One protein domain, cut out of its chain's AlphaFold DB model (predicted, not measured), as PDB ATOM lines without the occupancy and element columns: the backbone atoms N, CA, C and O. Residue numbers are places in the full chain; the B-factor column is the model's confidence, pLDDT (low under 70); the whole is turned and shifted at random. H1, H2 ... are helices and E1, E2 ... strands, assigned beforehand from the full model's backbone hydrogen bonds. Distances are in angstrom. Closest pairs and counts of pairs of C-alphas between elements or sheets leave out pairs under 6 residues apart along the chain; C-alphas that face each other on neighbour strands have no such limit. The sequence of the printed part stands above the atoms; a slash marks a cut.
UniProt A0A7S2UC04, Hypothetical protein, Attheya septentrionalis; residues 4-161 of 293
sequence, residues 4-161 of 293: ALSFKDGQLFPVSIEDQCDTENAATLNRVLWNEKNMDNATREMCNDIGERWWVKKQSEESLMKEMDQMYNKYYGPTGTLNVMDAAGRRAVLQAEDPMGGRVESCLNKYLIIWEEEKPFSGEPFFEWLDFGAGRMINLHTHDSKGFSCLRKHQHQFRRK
ATOM      1  N   ALA A   4      41.829 -21.138  -9.473       36.97
ATOM      2  CA  ALA A   4      40.788 -20.303 -10.076       36.97
ATOM      3  C   ALA A   4      41.392 -18.963 -10.518       36.97
ATOM      4  O   ALA A   4      42.438 -18.564 -10.009       36.97
ATOM      5  N   LEU A   5      40.733 -18.241 -11.424       35.16
ATOM      6  CA  LEU A   5      41.094 -16.864 -11.758       35.16
ATOM      7  C   LEU A   5      40.079 -15.900 -11.118       35.16
ATOM      8  O   LEU A   5      38.879 -16.015 -11.339       35.16
ATOM      9  N   SER A   6      40.552 -14.953 -10.311       32.72
ATOM     10  CA  SER A   6      39.773 -13.827  -9.786       32.72
ATOM     11  C   SER A   6      39.942 -12.618 -10.697       32.72
ATOM     12  O   SER A   6      41.057 -12.303 -11.107       32.72
ATOM     13  N   PHE A   7      38.841 -11.937 -11.011       32.91
ATOM     14  CA  PHE A   7      38.853 -10.718 -11.815       32.91
ATOM     15  C   PHE A   7      38.824  -9.499 -10.891       32.91
ATOM     16  O   PHE A   7      37.828  -9.259 -10.206       32.91
ATOM     17  N   LYS A   8      39.904  -8.714 -10.875       31.42
ATOM     18  CA  LYS A   8      39.975  -7.445 -10.138       31.42
ATOM     19  C   LYS A   8      40.544  -6.366 -11.055       31.42
ATOM     20  O   LYS A   8      41.548  -6.594 -11.716       31.42
ATOM     21  N   ASP A   9      39.875  -5.216 -11.129       34.81
ATOM     22  CA  ASP A   9      40.331  -4.035 -11.884       34.81
ATOM     23  C   ASP A   9      40.713  -4.315 -13.356       34.81
ATOM     24  O   ASP A   9      41.659  -3.744 -13.892       34.81
ATOM     25  N   GLY A  10      39.979  -5.209 -14.030       30.88
ATOM     26  CA  GLY A  10      40.235  -5.538 -15.437       30.88
ATOM     27  C   GLY A  10      41.299  -6.616 -15.680       30.88
ATOM     28  O   GLY A  10      41.652  -6.844 -16.833       30.88
ATOM     29  N   GLN A  11      41.820  -7.268 -14.632       29.12
ATOM     30  CA  GLN A  11      42.877  -8.280 -14.741       29.12
ATOM     31  C   GLN A  11      42.519  -9.593 -14.024       29.12
ATOM     32  O   GLN A  11      41.834  -9.592 -13.000       29.12
ATOM     33  N   LEU A  12      43.012 -10.709 -14.580       35.16
ATOM     34  CA  LEU A  12      42.875 -12.075 -14.059       35.16
ATOM     35  C   LEU A  12      44.016 -12.398 -13.079       35.16
ATOM     36  O   LEU A  12      45.189 -12.279 -13.433       35.16
ATOM     37  N   PHE A  13      43.682 -12.868 -11.875       31.70
ATOM     38  CA  PHE A  13      44.633 -13.267 -10.830       31.70
ATOM     39  C   PHE A  13      44.431 -14.726 -10.413       31.70
ATOM     40  O   PHE A  13      43.296 -15.105 -10.141       31.70
ATOM     41  N   PRO A  14      45.485 -15.545 -10.272       32.75
ATOM     42  CA  PRO A  14      45.348 -16.906  -9.759       32.75
ATOM     43  C   PRO A  14      44.960 -16.917  -8.269       32.75
ATOM     44  O   PRO A  14      45.570 -16.234  -7.450       32.75
ATOM     45  N   VAL A  15      43.968 -17.731  -7.912       36.72
ATOM     46  CA  VAL A  15      43.472 -17.988  -6.552       36.72
ATOM     47  C   VAL A  15      43.543 -19.488  -6.290       36.72
ATOM     48  O   VAL A  15      43.048 -20.275  -7.095       36.72
ATOM     49  N   SER A  16      44.128 -19.915  -5.168       34.03
ATOM     50  CA  SER A  16      44.033 -21.314  -4.739       34.03
ATOM     51  C   SER A  16      42.626 -21.596  -4.210       34.03
ATOM     52  O   SER A  16      42.189 -20.953  -3.258       34.03
ATOM     53  N   ILE A  17      41.926 -22.562  -4.804       42.78
ATOM     54  CA  ILE A  17      40.656 -23.050  -4.259       42.78
ATOM     55  C   ILE A  17      40.989 -23.986  -3.090       42.78
ATOM     56  O   ILE A  17      41.407 -25.123  -3.312       42.78
ATOM     57  N   GLU A  18      40.846 -23.512  -1.853       40.72
ATOM     58  CA  GLU A  18      40.701 -24.405  -0.700       40.72
ATOM     59  C   GLU A  18      39.218 -24.788  -0.578       40.72
ATOM     60  O   GLU A  18      38.350 -23.930  -0.416       40.72
ATOM     61  N   ASP A  19      38.926 -26.084  -0.715       46.72
ATOM     62  CA  ASP A  19      37.583 -26.668  -0.606       46.72
ATOM     63  C   ASP A  19      37.139 -26.712   0.868       46.72
ATOM     64  O   ASP A  19      37.162 -27.766   1.501       46.72
ATOM     65  N   GLN A  20      36.755 -25.578   1.456       43.38
ATOM     66  CA  GLN A  20      36.137 -25.577   2.786       43.38
ATOM     67  C   GLN A  20      34.613 -25.557   2.647       43.38
ATOM     68  O   GLN A  20      34.006 -24.538   2.332       43.38
ATOM     69  N   CYS A  21      33.997 -26.726   2.838       49.94
ATOM     70  CA  CYS A  21      32.557 -26.840   3.036       49.94
ATOM     71  C   CYS A  21      32.264 -26.586   4.518       49.94
ATOM     72  O   CYS A  21      32.505 -27.479   5.332       49.94
ATOM     73  N   ASP A  22      31.732 -25.417   4.873       42.84
ATOM     74  CA  ASP A  22      31.225 -25.198   6.230       42.84
ATOM     75  C   ASP A  22      29.960 -26.040   6.444       42.84
ATOM     76  O   ASP A  22      28.924 -25.859   5.803       42.84
ATOM     77  N   THR A  23      30.062 -27.022   7.337       41.28
ATOM     78  CA  THR A  23      29.066 -28.080   7.558       41.28
ATOM     79  C   THR A  23      27.846 -27.657   8.381       41.28
ATOM     80  O   THR A  23      27.010 -28.503   8.687       41.28
ATOM     81  N   GLU A  24      27.712 -26.387   8.769       39.22
ATOM     82  CA  GLU A  24      26.772 -26.017   9.838       39.22
ATOM     83  C   GLU A  24      25.357 -25.616   9.386       39.22
ATOM     84  O   GLU A  24      24.472 -25.554  10.231       39.22
ATOM     85  N   ASN A  25      25.079 -25.425   8.089       39.75
ATOM     86  CA  ASN A  25      23.756 -24.956   7.630       39.75
ATOM     87  C   ASN A  25      23.197 -25.683   6.392       39.75
ATOM     88  O   ASN A  25      22.529 -25.074   5.559       39.75
ATOM     89  N   ALA A  26      23.406 -26.999   6.274       38.97
ATOM     90  CA  ALA A  26      22.758 -27.817   5.242       38.97
ATOM     91  C   ALA A  26      21.255 -28.035   5.547       38.97
ATOM     92  O   ALA A  26      20.796 -29.148   5.799       38.97
ATOM     93  N   ALA A  27      20.472 -26.956   5.560       36.75
ATOM     94  CA  ALA A  27      19.021 -27.011   5.669       36.75
ATOM     95  C   ALA A  27      18.401 -27.224   4.278       36.75
ATOM     96  O   ALA A  27      18.183 -26.284   3.522       36.75
ATOM     97  N   THR A  28      18.096 -28.489   3.976       37.94
ATOM     98  CA  THR A  28      16.999 -28.950   3.098       37.94
ATOM     99  C   THR A  28      16.709 -28.122   1.836       37.94
ATOM    100  O   THR A  28      15.690 -27.444   1.732       37.94
ATOM    101  N   LEU A  29      17.523 -28.328   0.804       38.22
ATOM    102  CA  LEU A  29      17.068 -28.297  -0.584       38.22
ATOM    103  C   LEU A  29      17.379 -29.669  -1.187       38.22
ATOM    104  O   LEU A  29      18.504 -29.959  -1.572       38.22
ATOM    105  N   ASN A  30      16.367 -30.540  -1.247       35.16
ATOM    106  CA  ASN A  30      16.420 -31.792  -2.011       35.16
ATOM    107  C   ASN A  30      16.393 -31.470  -3.515       35.16
ATOM    108  O   ASN A  30      15.447 -31.811  -4.223       35.16
ATOM    109  N   ARG A  31      17.406 -30.760  -4.012       43.34
ATOM    110  CA  ARG A  31      17.641 -30.583  -5.440       43.34
ATOM    111  C   ARG A  31      18.574 -31.693  -5.883       43.34
ATOM    112  O   ARG A  31      19.780 -31.515  -5.988       43.34
ATOM    113  N   VAL A  32      17.993 -32.865  -6.128       39.25
ATOM    114  CA  VAL A  32      18.672 -33.902  -6.908       39.25
ATOM    115  C   VAL A  32      18.662 -33.423  -8.352       39.25
ATOM    116  O   VAL A  32      17.782 -33.750  -9.141       39.25
ATOM    117  N   LEU A  33      19.616 -32.572  -8.687       46.75
ATOM    118  CA  LEU A  33      20.012 -32.426 -10.069       46.75
ATOM    119  C   LEU A  33      20.904 -33.684 -10.297       46.75
ATOM    120  O   LEU A  33      21.962 -33.811  -9.724       46.75
ATOM    121  N   TRP A  34      20.391 -34.754 -10.889       49.94
ATOM    122  CA  TRP A  34      21.120 -35.841 -11.583       49.94
ATOM    123  C   TRP A  34      20.162 -37.012 -11.748       49.94
ATOM    124  O   TRP A  34      19.621 -37.552 -10.785       49.94
ATOM    125  N   ASN A  35      19.981 -37.400 -13.006       39.28
ATOM    126  CA  ASN A  35      19.190 -38.550 -13.427       39.28
ATOM    127  C   ASN A  35      20.076 -39.698 -13.949       39.28
ATOM    128  O   ASN A  35      19.541 -40.661 -14.499       39.28
ATOM    129  N   GLU A  36      21.409 -39.645 -13.804       44.00
ATOM    130  CA  GLU A  36      22.241 -40.790 -14.192       44.00
ATOM    131  C   GLU A  36      22.543 -41.717 -13.015       44.00
ATOM    132  O   GLU A  36      22.980 -41.319 -11.938       44.00
ATOM    133  N   LYS A  37      22.368 -43.009 -13.282       41.81
ATOM    134  CA  LYS A  37      22.589 -44.133 -12.368       41.81
ATOM    135  C   LYS A  37      24.073 -44.485 -12.164       41.81
ATOM    136  O   LYS A  37      24.356 -45.614 -11.781       41.81
ATOM    137  N   ASN A  38      25.014 -43.594 -12.480       44.22
ATOM    138  CA  ASN A  38      26.419 -43.965 -12.671       44.22
ATOM    139  C   ASN A  38      27.383 -43.083 -11.858       44.22
ATOM    140  O   ASN A  38      28.205 -42.349 -12.405       44.22
ATOM    141  N   MET A  39      27.279 -43.177 -10.527       51.12
ATOM    142  CA  MET A  39      28.234 -42.570  -9.585       51.12
ATOM    143  C   MET A  39      29.685 -43.021  -9.817       51.12
ATOM    144  O   MET A  39      30.611 -42.310  -9.437       51.12
ATOM    145  N   ASP A  40      29.884 -44.161 -10.478       50.44
ATOM    146  CA  ASP A  40      31.195 -44.784 -10.688       50.44
ATOM    147  C   ASP A  40      32.157 -43.935 -11.544       50.44
ATOM    148  O   ASP A  40      33.362 -44.169 -11.529       50.44
ATOM    149  N   ASN A  41      31.649 -42.920 -12.258       54.09
ATOM    150  CA  ASN A  41      32.441 -42.034 -13.122       54.09
ATOM    151  C   ASN A  41      32.526 -40.577 -12.627       54.09
ATOM    152  O   ASN A  41      33.026 -39.711 -13.353       54.09
ATOM    153  N   ALA A  42      32.026 -40.276 -11.425       59.47
ATOM    154  CA  ALA A  42      32.142 -38.946 -10.839       59.47
ATOM    155  C   ALA A  42      33.599 -38.657 -10.439       59.47
ATOM    156  O   ALA A  42      34.253 -39.471  -9.793       59.47
ATOM    157  N   THR A  43      34.122 -37.489 -10.824       58.09
ATOM    158  CA  THR A  43      35.559 -37.191 -10.669       58.09
ATOM    159  C   THR A  43      35.901 -36.355  -9.436       58.09
ATOM    160  O   THR A  43      37.047 -36.394  -8.988       58.09
ATOM    161  N   ARG A  44      34.944 -35.591  -8.884       64.50
ATOM    162  CA  ARG A  44      35.164 -34.719  -7.715       64.50
ATOM    163  C   ARG A  44      33.845 -34.281  -7.062       64.50
ATOM    164  O   ARG A  44      32.901 -33.973  -7.787       64.50
ATOM    165  N   GLU A  45      33.823 -34.201  -5.728       66.50
ATOM    166  CA  GLU A  45      32.781 -33.517  -4.941       66.50
ATOM    167  C   GLU A  45      33.092 -32.015  -4.853       66.50
ATOM    168  O   GLU A  45      34.229 -31.614  -4.598       66.50
ATOM    169  N   MET A  46      32.086 -31.179  -5.074       68.62
ATOM    170  CA  MET A  46      32.167 -29.721  -5.061       68.62
ATOM    171  C   MET A  46      30.998 -29.159  -4.255       68.62
ATOM    172  O   MET A  46      29.992 -29.836  -4.059       68.62
ATOM    173  N   CYS A  47      31.125 -27.923  -3.782       70.56
ATOM    174  CA  CYS A  47      30.108 -27.276  -2.959       70.56
ATOM    175  C   CYS A  47      29.844 -25.853  -3.442       70.56
ATOM    176  O   CYS A  47      30.792 -25.176  -3.839       70.56
ATOM    177  N   ASN A  48      28.593 -25.402  -3.430       72.25
ATOM    178  CA  ASN A  48      28.247 -24.028  -3.797       72.25
ATOM    179  C   ASN A  48      28.152 -23.091  -2.580       72.25
ATOM    180  O   ASN A  48      28.286 -23.507  -1.430       72.25
ATOM    181  N   ASP A  49      27.878 -21.811  -2.845       69.12
ATOM    182  CA  ASP A  49      27.811 -20.744  -1.833       69.12
ATOM    183  C   ASP A  49      26.701 -20.939  -0.777       69.12
ATOM    184  O   ASP A  49      26.672 -20.221   0.221       69.12
ATOM    185  N   ILE A  50      25.775 -21.880  -0.993       68.75
ATOM    186  CA  ILE A  50      24.674 -22.205  -0.071       68.75
ATOM    187  C   ILE A  50      24.822 -23.595   0.568       68.75
ATOM    188  O   ILE A  50      23.891 -24.077   1.209       68.75
ATOM    189  N   GLY A  51      25.987 -24.235   0.426       68.19
ATOM    190  CA  GLY A  51      26.289 -25.512   1.074       68.19
ATOM    191  C   GLY A  51      25.776 -26.753   0.337       68.19
ATOM    192  O   GLY A  51      25.878 -27.858   0.876       68.19
ATOM    193  N   GLU A  52      25.220 -26.613  -0.872       74.50
ATOM    194  CA  GLU A  52      24.804 -27.766  -1.675       74.50
ATOM    195  C   GLU A  52      26.030 -28.478  -2.237       74.50
ATOM    196  O   GLU A  52      26.935 -27.850  -2.792       74.50
ATOM    197  N   ARG A  53      26.027 -29.806  -2.124       73.12
ATOM    198  CA  ARG A  53      27.087 -30.675  -2.629       73.12
ATOM    199  C   ARG A  53      26.739 -31.212  -4.002       73.12
ATOM    200  O   ARG A  53      25.586 -31.533  -4.287       73.12
ATOM    201  N   TRP A  54      27.766 -31.353  -4.822       75.06
ATOM    202  CA  TRP A  54      27.631 -31.711  -6.216       75.06
ATOM    203  C   TRP A  54      28.780 -32.566  -6.711       75.06
ATOM    204  O   TRP A  54      29.920 -32.374  -6.301       75.06
ATOM    205  N   TRP A  55      28.489 -33.474  -7.634       73.81
ATOM    206  CA  TRP A  55      29.498 -34.312  -8.264       73.81
ATOM    207  C   TRP A  55      29.667 -33.910  -9.720       73.81
ATOM    208  O   TRP A  55      28.708 -33.920 -10.488       73.81
ATOM    209  N   VAL A  56      30.898 -33.583 -10.107       72.12
ATOM    210  CA  VAL A  56      31.216 -33.211 -11.491       72.12
ATOM    211  C   VAL A  56      32.013 -34.315 -12.161       72.12
ATOM    212  O   VAL A  56      32.958 -34.876 -11.590       72.12
ATOM    213  N   LYS A  57      31.648 -34.606 -13.409       80.12
ATOM    214  CA  LYS A  57      32.430 -35.424 -14.332       80.12
ATOM    215  C   LYS A  57      33.207 -34.503 -15.264       80.12
ATOM    216  O   LYS A  57      32.608 -33.809 -16.082       80.12
ATOM    217  N   LYS A  58      34.535 -34.514 -15.148       84.31
ATOM    218  CA  LYS A  58      35.390 -33.747 -16.053       84.31
ATOM    219  C   LYS A  58      35.365 -34.312 -17.467       84.31
ATOM    220  O   LYS A  58      35.362 -35.529 -17.661       84.31
ATOM    221  N   GLN A  59      35.403 -33.418 -18.441       86.94
ATOM    222  CA  GLN A  59      35.417 -33.735 -19.860       86.94
ATOM    223  C   GLN A  59      36.453 -32.882 -20.605       86.94
ATOM    224  O   GLN A  59      36.933 -31.869 -20.092       86.94
ATOM    225  N   SER A  60      36.820 -33.295 -21.820       90.06
ATOM    226  CA  SER A  60      37.639 -32.460 -22.701       90.06
ATOM    227  C   SER A  60      36.837 -31.264 -23.220       90.06
ATOM    228  O   SER A  60      35.616 -31.339 -23.358       90.06
ATOM    229  N   GLU A  61      37.540 -30.181 -23.562       90.56
ATOM    230  CA  GLU A  61      36.952 -28.994 -24.203       90.56
ATOM    231  C   GLU A  61      36.159 -29.386 -25.460       90.56
ATOM    232  O   GLU A  61      34.998 -29.023 -25.599       90.56
ATOM    233  N   GLU A  62      36.728 -30.242 -26.315       93.00
ATOM    234  CA  GLU A  62      36.056 -30.758 -27.517       93.00
ATOM    235  C   GLU A  62      34.735 -31.485 -27.205       93.00
ATOM    236  O   GLU A  62      33.741 -31.289 -27.907       93.00
ATOM    237  N   SER A  63      34.703 -32.307 -26.150       92.56
ATOM    238  CA  SER A  63      33.499 -33.049 -25.756       92.56
ATOM    239  C   SER A  63      32.392 -32.102 -25.301       92.56
ATOM    240  O   SER A  63      31.263 -32.207 -25.776       92.56
ATOM    241  N   LEU A  64      32.724 -31.128 -24.449       91.69
ATOM    242  CA  LEU A  64      31.748 -30.178 -23.909       91.69
ATOM    243  C   LEU A  64      31.203 -29.240 -24.985       91.69
ATOM    244  O   LEU A  64      29.997 -29.007 -25.037       91.69
ATOM    245  N   MET A  65      32.055 -28.767 -25.898       91.00
ATOM    246  CA  MET A  65      31.603 -27.953 -27.028       91.00
ATOM    247  C   MET A  65      30.660 -28.743 -27.945       91.00
ATOM    248  O   MET A  65      29.627 -28.226 -28.370       91.00
ATOM    249  N   LYS A  66      30.948 -30.029 -28.183       93.50
ATOM    250  CA  LYS A  66      30.057 -30.908 -28.947       93.50
ATOM    251  C   LYS A  66      28.719 -31.140 -28.239       93.50
ATOM    252  O   LYS A  66      27.683 -31.148 -28.902       93.50
ATOM    253  N   GLU A  67      28.718 -31.336 -26.921       91.25
ATOM    254  CA  GLU A  67      27.489 -31.465 -26.126       91.25
ATOM    255  C   GLU A  67      26.642 -30.185 -26.185       91.25
ATOM    256  O   GLU A  67      25.427 -30.260 -26.378       91.25
ATOM    257  N   MET A  68      27.275 -29.010 -26.108       90.69
ATOM    258  CA  MET A  68      26.600 -27.721 -26.276       90.69
ATOM    259  C   MET A  68      25.998 -27.550 -27.674       90.69
ATOM    260  O   MET A  68      24.839 -27.156 -27.797       90.69
ATOM    261  N   ASP A  69      26.726 -27.898 -28.734       91.94
ATOM    262  CA  ASP A  69      26.187 -27.839 -30.097       91.94
ATOM    263  C   ASP A  69      25.000 -28.796 -30.275       91.94
ATOM    264  O   ASP A  69      23.983 -28.445 -30.881       91.94
ATOM    265  N   GLN A  70      25.079 -30.001 -29.705       92.00
ATOM    266  CA  GLN A  70      23.963 -30.946 -29.696       92.00
ATOM    267  C   GLN A  70      22.758 -30.414 -28.919       92.00
ATOM    268  O   GLN A  70      21.627 -30.604 -29.362       92.00
ATOM    269  N   MET A  71      22.982 -29.750 -27.785       91.25
ATOM    270  CA  MET A  71      21.940 -29.071 -27.019       91.25
ATOM    271  C   MET A  71      21.268 -27.988 -27.870       91.25
ATOM    272  O   MET A  71      20.054 -28.043 -28.046       91.25
ATOM    273  N   TYR A  72      22.031 -27.074 -28.476       92.31
ATOM    274  CA  TYR A  72      21.488 -26.015 -29.334       92.31
ATOM    275  C   TYR A  72      20.688 -26.566 -30.516       92.31
ATOM    276  O   TYR A  72      19.618 -26.045 -30.836       92.31
ATOM    277  N   ASN A  73      21.148 -27.662 -31.122       91.88
ATOM    278  CA  ASN A  73      20.466 -28.273 -32.258       91.88
ATOM    279  C   ASN A  73      19.057 -28.793 -31.933       91.88
ATOM    280  O   ASN A  73      18.204 -28.821 -32.820       91.88
ATOM    281  N   LYS A  74      18.769 -29.150 -30.673       90.94
ATOM    282  CA  LYS A  74      17.427 -29.593 -30.245       90.94
ATOM    283  C   LYS A  74      16.374 -28.489 -30.366       90.94
ATOM    284  O   LYS A  74      15.189 -28.797 -30.467       90.94
ATOM    285  N   TYR A  75      16.791 -27.223 -30.372       94.12
ATOM    286  CA  TYR A  75      15.878 -26.087 -30.331       94.12
ATOM    287  C   TYR A  75      15.389 -25.624 -31.705       94.12
ATOM    288  O   TYR A  75      14.363 -24.961 -31.739       94.12
ATOM    289  N   TYR A  76      16.029 -25.986 -32.825       92.00
ATOM    290  CA  TYR A  76      15.606 -25.513 -34.157       92.00
ATOM    291  C   TYR A  76      14.234 -26.036 -34.603       92.00
ATOM    292  O   TYR A  76      13.503 -25.333 -35.296       92.00
ATOM    293  N   GLY A  77      13.871 -27.252 -34.191       89.50
ATOM    294  CA  GLY A  77      12.622 -27.889 -34.601       89.50
ATOM    295  C   GLY A  77      12.499 -28.165 -36.107       89.50
ATOM    296  O   GLY A  77      13.453 -28.006 -36.870       89.50
ATOM    297  N   PRO A  78      11.321 -28.636 -36.554       92.19
ATOM    298  CA  PRO A  78      11.028 -28.839 -37.970       92.19
ATOM    299  C   PRO A  78      11.029 -27.533 -38.779       92.19
ATOM    300  O   PRO A  78      10.711 -26.459 -38.265       92.19
ATOM    301  N   THR A  79      11.301 -27.629 -40.082       91.62
ATOM    302  CA  THR A  79      11.228 -26.486 -41.006       91.62
ATOM    303  C   THR A  79       9.861 -25.797 -40.954       91.62
ATOM    304  O   THR A  79       8.822 -26.452 -40.992       91.62
ATOM    305  N   GLY A  80       9.869 -24.462 -40.907       89.75
ATOM    306  CA  GLY A  80       8.655 -23.641 -40.861       89.75
ATOM    307  C   GLY A  80       8.112 -23.395 -39.451       89.75
ATOM    308  O   GLY A  80       7.098 -22.714 -39.316       89.75
ATOM    309  N   THR A  81       8.766 -23.910 -38.408       94.75
ATOM    310  CA  THR A  81       8.461 -23.589 -37.006       94.75
ATOM    311  C   THR A  81       9.222 -22.341 -36.545       94.75
ATOM    312  O   THR A  81      10.225 -21.956 -37.145       94.75
ATOM    313  N   LEU A  82       8.730 -21.686 -35.495       95.56
ATOM    314  CA  LEU A  82       9.465 -20.651 -34.775       95.56
ATOM    315  C   LEU A  82      10.311 -21.308 -33.692       95.56
ATOM    316  O   LEU A  82       9.836 -22.188 -32.972       95.56
ATOM    317  N   ASN A  83      11.539 -20.829 -33.528       94.75
ATOM    318  CA  ASN A  83      12.438 -21.317 -32.497       94.75
ATOM    319  C   ASN A  83      13.260 -20.191 -31.865       94.75
ATOM    320  O   ASN A  83      13.520 -19.151 -32.473       94.75
ATOM    321  N   VAL A  84      13.683 -20.424 -30.623       93.19
ATOM    322  CA  VAL A  84      14.435 -19.432 -29.847       93.19
ATOM    323  C   VAL A  84      15.871 -19.241 -30.326       93.19
ATOM    324  O   VAL A  84      16.448 -18.177 -30.089       93.19
ATOM    325  N   MET A  85      16.444 -20.232 -31.015       92.75
ATOM    326  CA  MET A  85      17.800 -20.142 -31.557       92.75
ATOM    327  C   MET A  85      17.880 -19.087 -32.661       92.75
ATOM    328  O   MET A  85      18.688 -18.168 -32.553       92.75
ATOM    329  N   ASP A  86      16.990 -19.141 -33.648       91.31
ATOM    330  CA  ASP A  86      16.930 -18.167 -34.743       91.31
ATOM    331  C   ASP A  86      16.555 -16.765 -34.247       91.31
ATOM    332  O   ASP A  86      17.073 -15.753 -34.722       91.31
ATOM    333  N   ALA A  87      15.651 -16.679 -33.269       90.25
ATOM    334  CA  ALA A  87      15.106 -15.405 -32.815       90.25
ATOM    335  C   ALA A  87      15.983 -14.681 -31.776       90.25
ATOM    336  O   ALA A  87      16.033 -13.438 -31.755       90.25
ATOM    337  N   ALA A  88      16.648 -15.423 -30.887       88.50
ATOM    338  CA  ALA A  88      17.363 -14.872 -29.737       88.50
ATOM    339  C   ALA A  88      18.771 -15.447 -29.512       88.50
ATOM    340  O   ALA A  88      19.527 -14.845 -28.743       88.50
ATOM    341  N   GLY A  89      19.150 -16.521 -30.209       90.44
ATOM    342  CA  GLY A  89      20.473 -17.140 -30.143       90.44
ATOM    343  C   GLY A  89      20.716 -17.963 -28.876       90.44
ATOM    344  O   GLY A  89      19.810 -18.225 -28.081       90.44
ATOM    345  N   ARG A  90      21.989 -18.325 -28.662       89.00
ATOM    346  CA  ARG A  90      22.449 -19.200 -27.566       89.00
ATOM    347  C   ARG A  90      21.945 -18.775 -26.184       89.00
ATOM    348  O   ARG A  90      21.592 -19.629 -25.381       89.00
ATOM    349  N   ARG A  91      21.854 -17.469 -25.913       87.25
ATOM    350  CA  ARG A  91      21.405 -16.921 -24.617       87.25
ATOM    351  C   ARG A  91      20.009 -17.393 -24.188       87.25
ATOM    352  O   ARG A  91      19.806 -17.651 -23.005       87.25
ATOM    353  N   ALA A  92      19.079 -17.554 -25.131       87.38
ATOM    354  CA  ALA A  92      17.721 -17.988 -24.814       87.38
ATOM    355  C   ALA A  92      17.690 -19.481 -24.468       87.38
ATOM    356  O   ALA A  92      16.973 -19.885 -23.553       87.38
ATOM    357  N   VAL A  93      18.525 -20.280 -25.141       91.00
ATOM    358  CA  VAL A  93      18.715 -21.697 -24.806       91.00
ATOM    359  C   VAL A  93      19.415 -21.854 -23.462       91.00
ATOM    360  O   VAL A  93      18.951 -22.635 -22.645       91.00
ATOM    361  N   LEU A  94      20.450 -21.058 -23.165       90.12
ATOM    362  CA  LEU A  94      21.087 -21.077 -21.842       90.12
ATOM    363  C   LEU A  94      20.082 -20.804 -20.724       90.12
ATOM    364  O   LEU A  94      20.148 -21.432 -19.678       90.12
ATOM    365  N   GLN A  95      19.143 -19.880 -20.927       87.94
ATOM    366  CA  GLN A  95      18.099 -19.631 -19.938       87.94
ATOM    367  C   GLN A  95      17.124 -20.809 -19.796       87.94
ATOM    368  O   GLN A  95      16.639 -21.055 -18.695       87.94
ATOM    369  N   ALA A  96      16.812 -21.517 -20.881       88.25
ATOM    370  CA  ALA A  96      15.930 -22.683 -20.849       88.25
ATOM    371  C   ALA A  96      16.583 -23.903 -20.184       88.25
ATOM    372  O   ALA A  96      15.936 -24.605 -19.414       88.25
ATOM    373  N   GLU A  97      17.871 -24.105 -20.448       89.44
ATOM    374  CA  GLU A  97      18.682 -25.217 -19.940       89.44
ATOM    375  C   GLU A  97      19.243 -24.952 -18.540       89.44
ATOM    376  O   GLU A  97      19.860 -25.827 -17.941       89.44
ATOM    377  N   ASP A  98      19.038 -23.748 -18.004       89.12
ATOM    378  CA  ASP A  98      19.554 -23.379 -16.697       89.12
ATOM    379  C   ASP A  98      18.908 -24.220 -15.580       89.12
ATOM    380  O   ASP A  98      17.727 -24.010 -15.260       89.12
ATOM    381  N   PRO A  99      19.678 -25.091 -14.896       82.94
ATOM    382  CA  PRO A  99      19.164 -25.953 -13.834       82.94
ATOM    383  C   PRO A  99      18.639 -25.161 -12.633       82.94
ATOM    384  O   PRO A  99      17.821 -25.659 -11.858       82.94
ATOM    385  N   MET A 100      19.070 -23.906 -12.480       79.25
ATOM    386  CA  MET A 100      18.575 -23.016 -11.438       79.25
ATOM    387  C   MET A 100      17.241 -22.357 -11.791       79.25
ATOM    388  O   MET A 100      16.729 -21.590 -10.980       79.25
ATOM    389  N   GLY A 101      16.636 -22.680 -12.934       73.75
ATOM    390  CA  GLY A 101      15.295 -22.236 -13.295       73.75
ATOM    391  C   GLY A 101      15.279 -20.892 -14.011       73.75
ATOM    392  O   GLY A 101      14.431 -20.060 -13.716       73.75
ATOM    393  N   GLY A 102      16.197 -20.670 -14.951       75.50
ATOM    394  CA  GLY A 102      16.126 -19.558 -15.901       75.50
ATOM    395  C   GLY A 102      16.589 -18.203 -15.377       75.50
ATOM    396  O   GLY A 102      15.862 -17.213 -15.497       75.50
ATOM    397  N   ARG A 103      17.828 -18.151 -14.869       86.44
ATOM    398  CA  ARG A 103      18.596 -16.926 -14.600       86.44
ATOM    399  C   ARG A 103      18.574 -15.964 -15.789       86.44
ATOM    400  O   ARG A 103      18.205 -16.306 -16.914       86.44
ATOM    401  N   VAL A 104      18.971 -14.722 -15.533       83.81
ATOM    402  CA  VAL A 104      18.947 -13.655 -16.536       83.81
ATOM    403  C   VAL A 104      19.873 -14.016 -17.709       83.81
ATOM    404  O   VAL A 104      21.092 -14.075 -17.554       83.81
ATOM    405  N   GLU A 105      19.288 -14.238 -18.890       83.69
ATOM    406  CA  GLU A 105      19.970 -14.773 -20.084       83.69
ATOM    407  C   GLU A 105      21.233 -13.999 -20.497       83.69
ATOM    408  O   GLU A 105      22.251 -14.575 -20.878       83.69
ATOM    409  N   SER A 106      21.189 -12.675 -20.398       85.56
ATOM    410  CA  SER A 106      22.271 -11.763 -20.770       85.56
ATOM    411  C   SER A 106      23.459 -11.868 -19.815       85.56
ATOM    412  O   SER A 106      24.606 -11.726 -20.239       85.56
ATOM    413  N   CYS A 107      23.198 -12.155 -18.539       89.12
ATOM    414  CA  CYS A 107      24.231 -12.424 -17.553       89.12
ATOM    415  C   CYS A 107      24.826 -13.817 -17.766       89.12
ATOM    416  O   CYS A 107      26.048 -13.932 -17.808       89.12
ATOM    417  N   LEU A 108      23.992 -14.843 -17.990       91.06
ATOM    418  CA  LEU A 108      24.456 -16.196 -18.331       91.06
ATOM    419  C   LEU A 108      25.400 -16.184 -19.536       91.06
ATOM    420  O   LEU A 108      26.472 -16.774 -19.476       91.06
ATOM    421  N   ASN A 109      25.056 -15.444 -20.591       91.00
ATOM    422  CA  ASN A 109      25.897 -15.340 -21.781       91.00
ATOM    423  C   ASN A 109      27.283 -14.737 -21.490       91.00
ATOM    424  O   ASN A 109      28.266 -15.135 -22.102       91.00
ATOM    425  N   LYS A 110      27.390 -13.781 -20.556       91.50
ATOM    426  CA  LYS A 110      28.691 -13.215 -20.154       91.50
ATOM    427  C   LYS A 110      29.541 -14.236 -19.401       91.50
ATOM    428  O   LYS A 110      30.740 -14.304 -19.637       91.50
ATOM    429  N   TYR A 111      28.928 -15.024 -18.515       92.56
ATOM    430  CA  TYR A 111      29.628 -16.121 -17.844       92.56
ATOM    431  C   TYR A 111      30.053 -17.206 -18.836       92.56
ATOM    432  O   TYR A 111      31.143 -17.743 -18.684       92.56
ATOM    433  N   LEU A 112      29.234 -17.494 -19.857       93.19
ATOM    434  CA  LEU A 112      29.582 -18.477 -20.883       93.19
ATOM    435  C   LEU A 112      30.856 -18.081 -21.631       93.19
ATOM    436  O   LEU A 112      31.748 -18.908 -21.757       93.19
ATOM    437  N   ILE A 113      30.975 -16.816 -22.048       93.00
ATOM    438  CA  ILE A 113      32.185 -16.312 -22.720       93.00
ATOM    439  C   ILE A 113      33.427 -16.540 -21.845       93.00
ATOM    440  O   ILE A 113      34.447 -17.017 -22.324       93.00
ATOM    441  N   ILE A 114      33.330 -16.264 -20.541       94.06
ATOM    442  CA  ILE A 114      34.452 -16.458 -19.609       94.06
ATOM    443  C   ILE A 114      34.816 -17.939 -19.465       94.06
ATOM    444  O   ILE A 114      35.995 -18.270 -19.373       94.06
ATOM    445  N   TRP A 115      33.821 -18.824 -19.440       94.81
ATOM    446  CA  TRP A 115      34.041 -20.267 -19.393       94.81
ATOM    447  C   TRP A 115      34.702 -20.791 -20.678       94.81
ATOM    448  O   TRP A 115      35.656 -21.559 -20.593       94.81
ATOM    449  N   GLU A 116      34.263 -20.328 -21.856       92.38
ATOM    450  CA  GLU A 116      34.871 -20.672 -23.154       92.38
ATOM    451  C   GLU A 116      36.339 -20.189 -23.240       92.38
ATOM    452  O   GLU A 116      37.199 -20.860 -23.815       92.38
ATOM    453  N   GLU A 117      36.649 -19.041 -22.631       92.94
ATOM    454  CA  GLU A 117      37.989 -18.441 -22.604       92.94
ATOM    455  C   GLU A 117      38.885 -18.954 -21.458       92.94
ATOM    456  O   GLU A 117      40.072 -18.616 -21.409       92.94
ATOM    457  N   GLU A 118      38.367 -19.774 -20.536       90.12
ATOM    458  CA  GLU A 118      39.105 -20.243 -19.359       90.12
ATOM    459  C   GLU A 118      40.342 -21.062 -19.766       90.12
ATOM    460  O   GLU A 118      40.240 -22.113 -20.409       90.12
ATOM    461  N   LYS A 119      41.531 -20.609 -19.340       89.62
ATOM    462  CA  LYS A 119      42.797 -21.342 -19.502       89.62
ATOM    463  C   LYS A 119      43.608 -21.343 -18.186       89.62
ATOM    464  O   LYS A 119      43.836 -20.272 -17.624       89.62
ATOM    465  N   PRO A 120      44.110 -22.506 -17.717       87.62
ATOM    466  CA  PRO A 120      43.852 -23.844 -18.254       87.62
ATOM    467  C   PRO A 120      42.379 -24.237 -18.072       87.62
ATOM    468  O   PRO A 120      41.786 -23.947 -17.038       87.62
ATOM    469  N   PHE A 121      41.810 -24.905 -19.075       88.06
ATOM    470  CA  PHE A 121      40.406 -25.310 -19.061       88.06
ATOM    471  C   PHE A 121      40.141 -26.303 -17.920       88.06
ATOM    472  O   PHE A 121      40.846 -27.309 -17.787       88.06
ATOM    473  N   SER A 122      39.136 -26.027 -17.087       86.81
ATOM    474  CA  SER A 122      38.818 -26.832 -15.898       86.81
ATOM    475  C   SER A 122      38.305 -28.240 -16.224       86.81
ATOM    476  O   SER A 122      38.478 -29.161 -15.408       86.81
ATOM    477  N   GLY A 123      37.709 -28.409 -17.411       88.25
ATOM    478  CA  GLY A 123      37.007 -29.619 -17.836       88.25
ATOM    479  C   GLY A 123      35.598 -29.749 -17.254       88.25
ATOM    480  O   GLY A 123      34.995 -30.810 -17.375       88.25
ATOM    481  N   GLU A 124      35.091 -28.722 -16.575       90.12
ATOM    482  CA  GLU A 124      33.781 -28.729 -15.919       90.12
ATOM    483  C   GLU A 124      32.706 -28.237 -16.908       90.12
ATOM    484  O   GLU A 124      32.943 -27.227 -17.578       90.12
ATOM    485  N   PRO A 125      31.539 -28.904 -17.038       91.50
ATOM    486  CA  PRO A 125      30.455 -28.378 -17.864       91.50
ATOM    487  C   PRO A 125      29.964 -27.020 -17.340       91.50
ATOM    488  O   PRO A 125      30.129 -26.697 -16.163       91.50
ATOM    489  N   PHE A 126      29.389 -26.199 -18.222       92.94
ATOM    490  CA  PHE A 126      29.179 -24.770 -17.963       92.94
ATOM    491  C   PHE A 126      28.413 -24.460 -16.663       92.94
ATOM    492  O   PHE A 126      28.851 -23.608 -15.887       92.94
ATOM    493  N   PHE A 127      27.284 -25.124 -16.398       91.50
ATOM    494  CA  PHE A 127      26.479 -24.823 -15.207       91.50
ATOM    495  C   PHE A 127      27.135 -25.328 -13.922       91.50
ATOM    496  O   PHE A 127      27.089 -24.652 -12.897       91.50
ATOM    497  N   GLU A 128      27.816 -26.466 -13.986       89.69
ATOM    498  CA  GLU A 128      28.617 -27.010 -12.900       89.69
ATOM    499  C   GLU A 128      29.785 -26.093 -12.555       89.69
ATOM    500  O   GLU A 128      29.989 -25.764 -11.387       89.69
ATOM    501  N   TRP A 129      30.502 -25.611 -13.567       91.94
ATOM    502  CA  TRP A 129      31.549 -24.610 -13.403       91.94
ATOM    503  C   TRP A 129      31.002 -23.316 -12.784       91.94
ATOM    504  O   TRP A 129      31.618 -22.737 -11.886       91.94
ATOM    505  N   LEU A 130      29.829 -22.873 -13.243       91.25
ATOM    506  CA  LEU A 130      29.204 -21.624 -12.817       91.25
ATOM    507  C   LEU A 130      28.696 -21.675 -11.369       91.25
ATOM    508  O   LEU A 130      28.744 -20.660 -10.670       91.25
ATOM    509  N   ASP A 131      28.168 -22.816 -10.927       87.44
ATOM    510  CA  ASP A 131      27.504 -22.941  -9.627       87.44
ATOM    511  C   ASP A 131      28.348 -23.632  -8.561       87.44
ATOM    512  O   ASP A 131      28.259 -23.257  -7.392       87.44
ATOM    513  N   PHE A 132      29.205 -24.571  -8.949       85.44
ATOM    514  CA  PHE A 132      30.024 -25.353  -8.026       85.44
ATOM    515  C   PHE A 132      31.525 -25.126  -8.236       85.44
ATOM    516  O   PHE A 132      32.288 -25.242  -7.277       85.44
ATOM    517  N   GLY A 133      31.949 -24.768  -9.449       86.81
ATOM    518  CA  GLY A 133      33.344 -24.559  -9.838       86.81
ATOM    519  C   GLY A 133      33.892 -23.154  -9.679       86.81
ATOM    520  O   GLY A 133      33.422 -22.357  -8.867       86.81
ATOM    521  N   ALA A 134      34.947 -22.860 -10.442       87.31
ATOM    522  CA  ALA A 134      35.652 -21.580 -10.371       87.31
ATOM    523  C   ALA A 134      34.745 -20.389 -10.730       87.31
ATOM    524  O   ALA A 134      34.913 -19.300 -10.174       87.31
ATOM    525  N   GLY A 135      33.738 -20.608 -11.582       88.81
ATOM    526  CA  GLY A 135      32.762 -19.598 -11.985       88.81
ATOM    527  C   GLY A 135      31.953 -19.012 -10.826       88.81
ATOM    528  O   GLY A 135      31.546 -17.851 -10.898       88.81
ATOM    529  N   ARG A 136      31.791 -19.742  -9.710       86.94
ATOM    530  CA  ARG A 136      31.075 -19.243  -8.521       86.94
ATOM    531  C   ARG A 136      31.743 -18.012  -7.898       86.94
ATOM    532  O   ARG A 136      31.062 -17.138  -7.368       86.94
ATOM    533  N   MET A 137      33.070 -17.917  -8.017       84.62
ATOM    534  CA  MET A 137      33.877 -16.830  -7.449       84.62
ATOM    535  C   MET A 137      33.880 -15.573  -8.330       84.62
ATOM    536  O   MET A 137      34.383 -14.525  -7.920       84.62
ATOM    537  N   ILE A 138      33.334 -15.659  -9.544       88.00
ATOM    538  CA  ILE A 138      33.346 -14.570 -10.515       88.00
ATOM    539  C   ILE A 138      32.130 -13.680 -10.275       88.00
ATOM    540  O   ILE A 138      30.989 -14.100 -10.440       88.00
ATOM    541  N   ASN A 139      32.369 -12.415  -9.924       87.62
ATOM    542  CA  ASN A 139      31.320 -11.412  -9.774       87.62
ATOM    543  C   ASN A 139      31.360 -10.404 -10.921       87.62
ATOM    544  O   ASN A 139      32.212  -9.518 -10.975       87.62
ATOM    545  N   LEU A 140      30.386 -10.502 -11.825       88.31
ATOM    546  CA  LEU A 140      30.234  -9.535 -12.906       88.31
ATOM    547  C   LEU A 140      29.550  -8.264 -12.395       88.31
ATOM    548  O   LEU A 140      28.324  -8.202 -12.288       88.31
ATOM    549  N   HIS A 141      30.339  -7.216 -12.154       85.94
ATOM    550  CA  HIS A 141      29.871  -5.860 -11.822       85.94
ATOM    551  C   HIS A 141      29.291  -5.124 -13.043       85.94
ATOM    552  O   HIS A 141      29.590  -3.961 -13.304       85.94
ATOM    553  N   THR A 142      28.470  -5.820 -13.824       86.19
ATOM    554  CA  THR A 142      27.782  -5.275 -14.997       86.19
ATOM    555  C   THR A 142      26.279  -5.439 -14.839       86.19
ATOM    556  O   THR A 142      25.809  -6.210 -13.998       86.19
ATOM    557  N   HIS A 143      25.536  -4.693 -15.649       83.38
ATOM    558  CA  HIS A 143      24.091  -4.812 -15.751       83.38
ATOM    559  C   HIS A 143      23.717  -5.328 -17.136       83.38
ATOM    560  O   HIS A 143      24.491  -5.193 -18.091       83.38
ATOM    561  N   ASP A 144      22.537  -5.923 -17.247       80.50
ATOM    562  CA  ASP A 144      21.934  -6.178 -18.542       80.50
ATOM    563  C   ASP A 144      21.269  -4.926 -19.129       80.50
ATOM    564  O   ASP A 144      21.232  -3.856 -18.519       80.50
ATOM    565  N   SER A 145      20.711  -5.067 -20.331       72.44
ATOM    566  CA  SER A 145      20.002  -3.990 -21.029       72.44
ATOM    567  C   SER A 145      18.753  -3.480 -20.296       72.44
ATOM    568  O   SER A 145      18.216  -2.445 -20.675       72.44
ATOM    569  N   LYS A 146      18.261  -4.208 -19.289       71.75
ATOM    570  CA  LYS A 146      17.094  -3.859 -18.469       71.75
ATOM    571  C   LYS A 146      17.499  -3.382 -17.067       71.75
ATOM    572  O   LYS A 146      16.630  -3.152 -16.233       71.75
ATOM    573  N   GLY A 147      18.798  -3.211 -16.804       79.19
ATOM    574  CA  GLY A 147      19.321  -2.771 -15.512       79.19
ATOM    575  C   GLY A 147      19.448  -3.883 -14.467       79.19
ATOM    576  O   GLY A 147      19.762  -3.587 -13.315       79.19
ATOM    577  N   PHE A 148      19.248  -5.155 -14.826       78.25
ATOM    578  CA  PHE A 148      19.461  -6.271 -13.905       78.25
ATOM    579  C   PHE A 148      20.944  -6.485 -13.656       78.25
ATOM    580  O   PHE A 148      21.749  -6.587 -14.579       78.25
ATOM    581  N   SER A 149      21.305  -6.593 -12.385       85.50
ATOM    582  CA  SER A 149      22.680  -6.818 -11.964       85.50
ATOM    583  C   SER A 149      23.124  -8.263 -12.233       85.50
ATOM    584  O   SER A 149      22.475  -9.220 -11.805       85.50
ATOM    585  N   CYS A 150      24.282  -8.424 -12.878       87.94
ATOM    586  CA  CYS A 150      24.897  -9.728 -13.144       87.94
ATOM    587  C   CYS A 150      25.742 -10.276 -11.980       87.94
ATOM    588  O   CYS A 150      26.452 -11.273 -12.143       87.94
ATOM    589  N   LEU A 151      25.646  -9.665 -10.794       87.31
ATOM    590  CA  LEU A 151      26.259 -10.186  -9.573       87.31
ATOM    591  C   LEU A 151      25.672 -11.555  -9.219       87.31
ATOM    592  O   LEU A 151      24.453 -11.741  -9.273       87.31
ATOM    593  N   ARG A 152      26.522 -12.490  -8.777       83.31
ATOM    594  CA  ARG A 152      26.119 -13.870  -8.449       83.31
ATOM    595  C   ARG A 152      24.954 -13.922  -7.467       83.31
ATOM    596  O   ARG A 152      23.947 -14.567  -7.752       83.31
ATOM    597  N   LYS A 153      25.023 -13.136  -6.389       78.75
ATOM    598  CA  LYS A 153      23.961 -13.034  -5.372       78.75
ATOM    599  C   LYS A 153      22.579 -12.647  -5.923       78.75
ATOM    600  O   LYS A 153      21.571 -12.968  -5.305       78.75
ATOM    601  N   HIS A 154      22.516 -11.960  -7.066       80.12
ATOM    602  CA  HIS A 154      21.259 -11.540  -7.693       80.12
ATOM    603  C   HIS A 154      20.759 -12.547  -8.733       80.12
ATOM    604  O   HIS A 154      19.555 -12.684  -8.925       80.12
ATOM    605  N   GLN A 155      21.658 -13.312  -9.359       78.94
ATOM    606  CA  GLN A 155      21.268 -14.353 -10.316       78.94
ATOM    607  C   GLN A 155      20.395 -15.429  -9.656       78.94
ATOM    608  O   GLN A 155      19.502 -15.985 -10.280       78.94
ATOM    609  N   HIS A 156      20.581 -15.695  -8.364       74.50
ATOM    610  CA  HIS A 156      19.781 -16.689  -7.643       74.50
ATOM    611  C   HIS A 156      18.358 -16.226  -7.296       74.50
ATOM    612  O   HIS A 156      17.533 -17.042  -6.897       74.50
ATOM    613  N   GLN A 157      18.052 -14.939  -7.461       74.94
ATOM    614  CA  GLN A 157      16.753 -14.372  -7.087       74.94
ATOM    615  C   GLN A 157      15.730 -14.456  -8.221       74.94
ATOM    616  O   GLN A 157      14.532 -14.528  -7.963       74.94
ATOM    617  N   PHE A 158      16.191 -14.467  -9.473       73.50
ATOM    618  CA  PHE A 158      15.309 -14.531 -10.630       73.50
ATOM    619  C   PHE A 158      15.066 -15.980 -11.041       73.50
ATOM    620  O   PHE A 158      16.015 -16.744 -11.258       73.50
ATOM    621  N   ARG A 159      13.790 -16.349 -11.161       78.50
ATOM    622  CA  ARG A 159      13.356 -17.649 -11.664       78.50
ATOM    623  C   ARG A 159      12.288 -17.455 -12.732       78.50
ATOM    624  O   ARG A 159      11.467 -16.542 -12.671       78.50
ATOM    625  N   ARG A 160      12.297 -18.338 -13.721       80.56
ATOM    626  CA  ARG A 160      11.235 -18.518 -14.704       80.56
ATOM    627  C   ARG A 160      10.364 -19.678 -14.262       80.56
ATOM    628  O   ARG A 160      10.865 -20.723 -13.845       80.56
ATOM    629  N   LYS A 161       9.049 -19.514 -14.384       85.75
ATOM    630  CA  LYS A 161       8.148 -20.664 -14.323       85.75
ATOM    631  C   LYS A 161       8.325 -21.460 -15.610       85.75
ATOM    632  O   LYS A 161       8.177 -20.901 -16.693       85.75
TER     633      LYS A 161
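This is residues 4 to 161 of the 293 residues of the protein "Hypothetical protein" of Attheya septentrionalis (UniProt A0A7S2UC04). A short helix, H5, sits in the middle of the domain between H4, which crosses it on one side, and the small hairpin E3 and E4 on the other. H3 crosses the first part of H4 and leads back to H2 at one far end, near the last part of H1, while a separate hairpin, E1 and E2, lies near H6 at another end, and the unnamed residues 17 to 43 make a wide loop on the outside. The printed part has 158 residues, with four named strands followed by seven named helices, in the order E1, E2, E3, E4, H1 to H7. Each hairpin is an antiparallel sheet of two strands; the class is mixed, helices and strands, with 71 residues, under half, in named elements. The whole is compact, with a radius of gyration of the C-alphas of 16.4 A and spans of 52 by 42 by 33 A.

E1, residues 4 to 8, and E2, residues 11 to 16, form a hairpin, with N 6 and O 13 within hydrogen-bond range at 2.8 A. E3, residues 44 to 47, and E4, residues 53 to 56, form another, with N 46 and O 54 at 2.8 A. H1, residues 61 to 73, is close to but not clearly touching H3, residues 90 to 97; their closest C-alphas, Tyr 72 and Val 93, are 6.8 A apart. H2, residues 84 to 88, touches H3 only at the corner, with C-alphas 84 and 92 closest at 6.2 A. H4, residues 105 to 116, touches H3 with residues 105 to 109 alone, about perpendicular at 78 degrees; the C-alphas of Gln 95 and Glu 105 are closest, 5.2 A. H4 touches H5, residues 126 to 131, with residues 111 to 115 alone, only just about perpendicular at 71 degrees; C-alphas 115 and 126 are closest, 6.8 A. The closest C-alphas of E4 and H5, Val 56 and Glu 128, are 6.9 A apart. H6, residues 134 to 137, and H5 only just touch, only at the corner, with 3 pairs of C-alphas within 8 A and C-alphas 130 and 136 closest at 5.3 A. The closest C-alphas of E1 and H6, Ala 4 and Ala 134, are 5.3 A apart. H7, residues 152 to 155, is close to but not clearly touching H6, with C-alphas 136 and 152 closest at 7.3 A. Every O i to N i+4 pair is within hydrogen-bond range in H1 to H5; H6 and H7 are too short for such a pair.

E1 begins at C-alpha 4 (40.788, -20.303, -10.076) and is 12.9 A long; E2 is 16.5 A. H1 is 18.4 A long from C-alpha 61 (36.952, -28.994, -24.203), and H4 is 16.3 A. H7 ends at C-alpha 155 (21.268, -14.353, -10.316).

The C-alphas of Glu 24 and Gly 80, the two farthest apart, are 53.9 A apart. The printed part has no cut. The links E2 to E3, 27 residues, and H6 to H7, 14 residues, are long. The mean pLDDT of the printed part is 74.4; residues 4 to 46 and 49 to 51 are under 70.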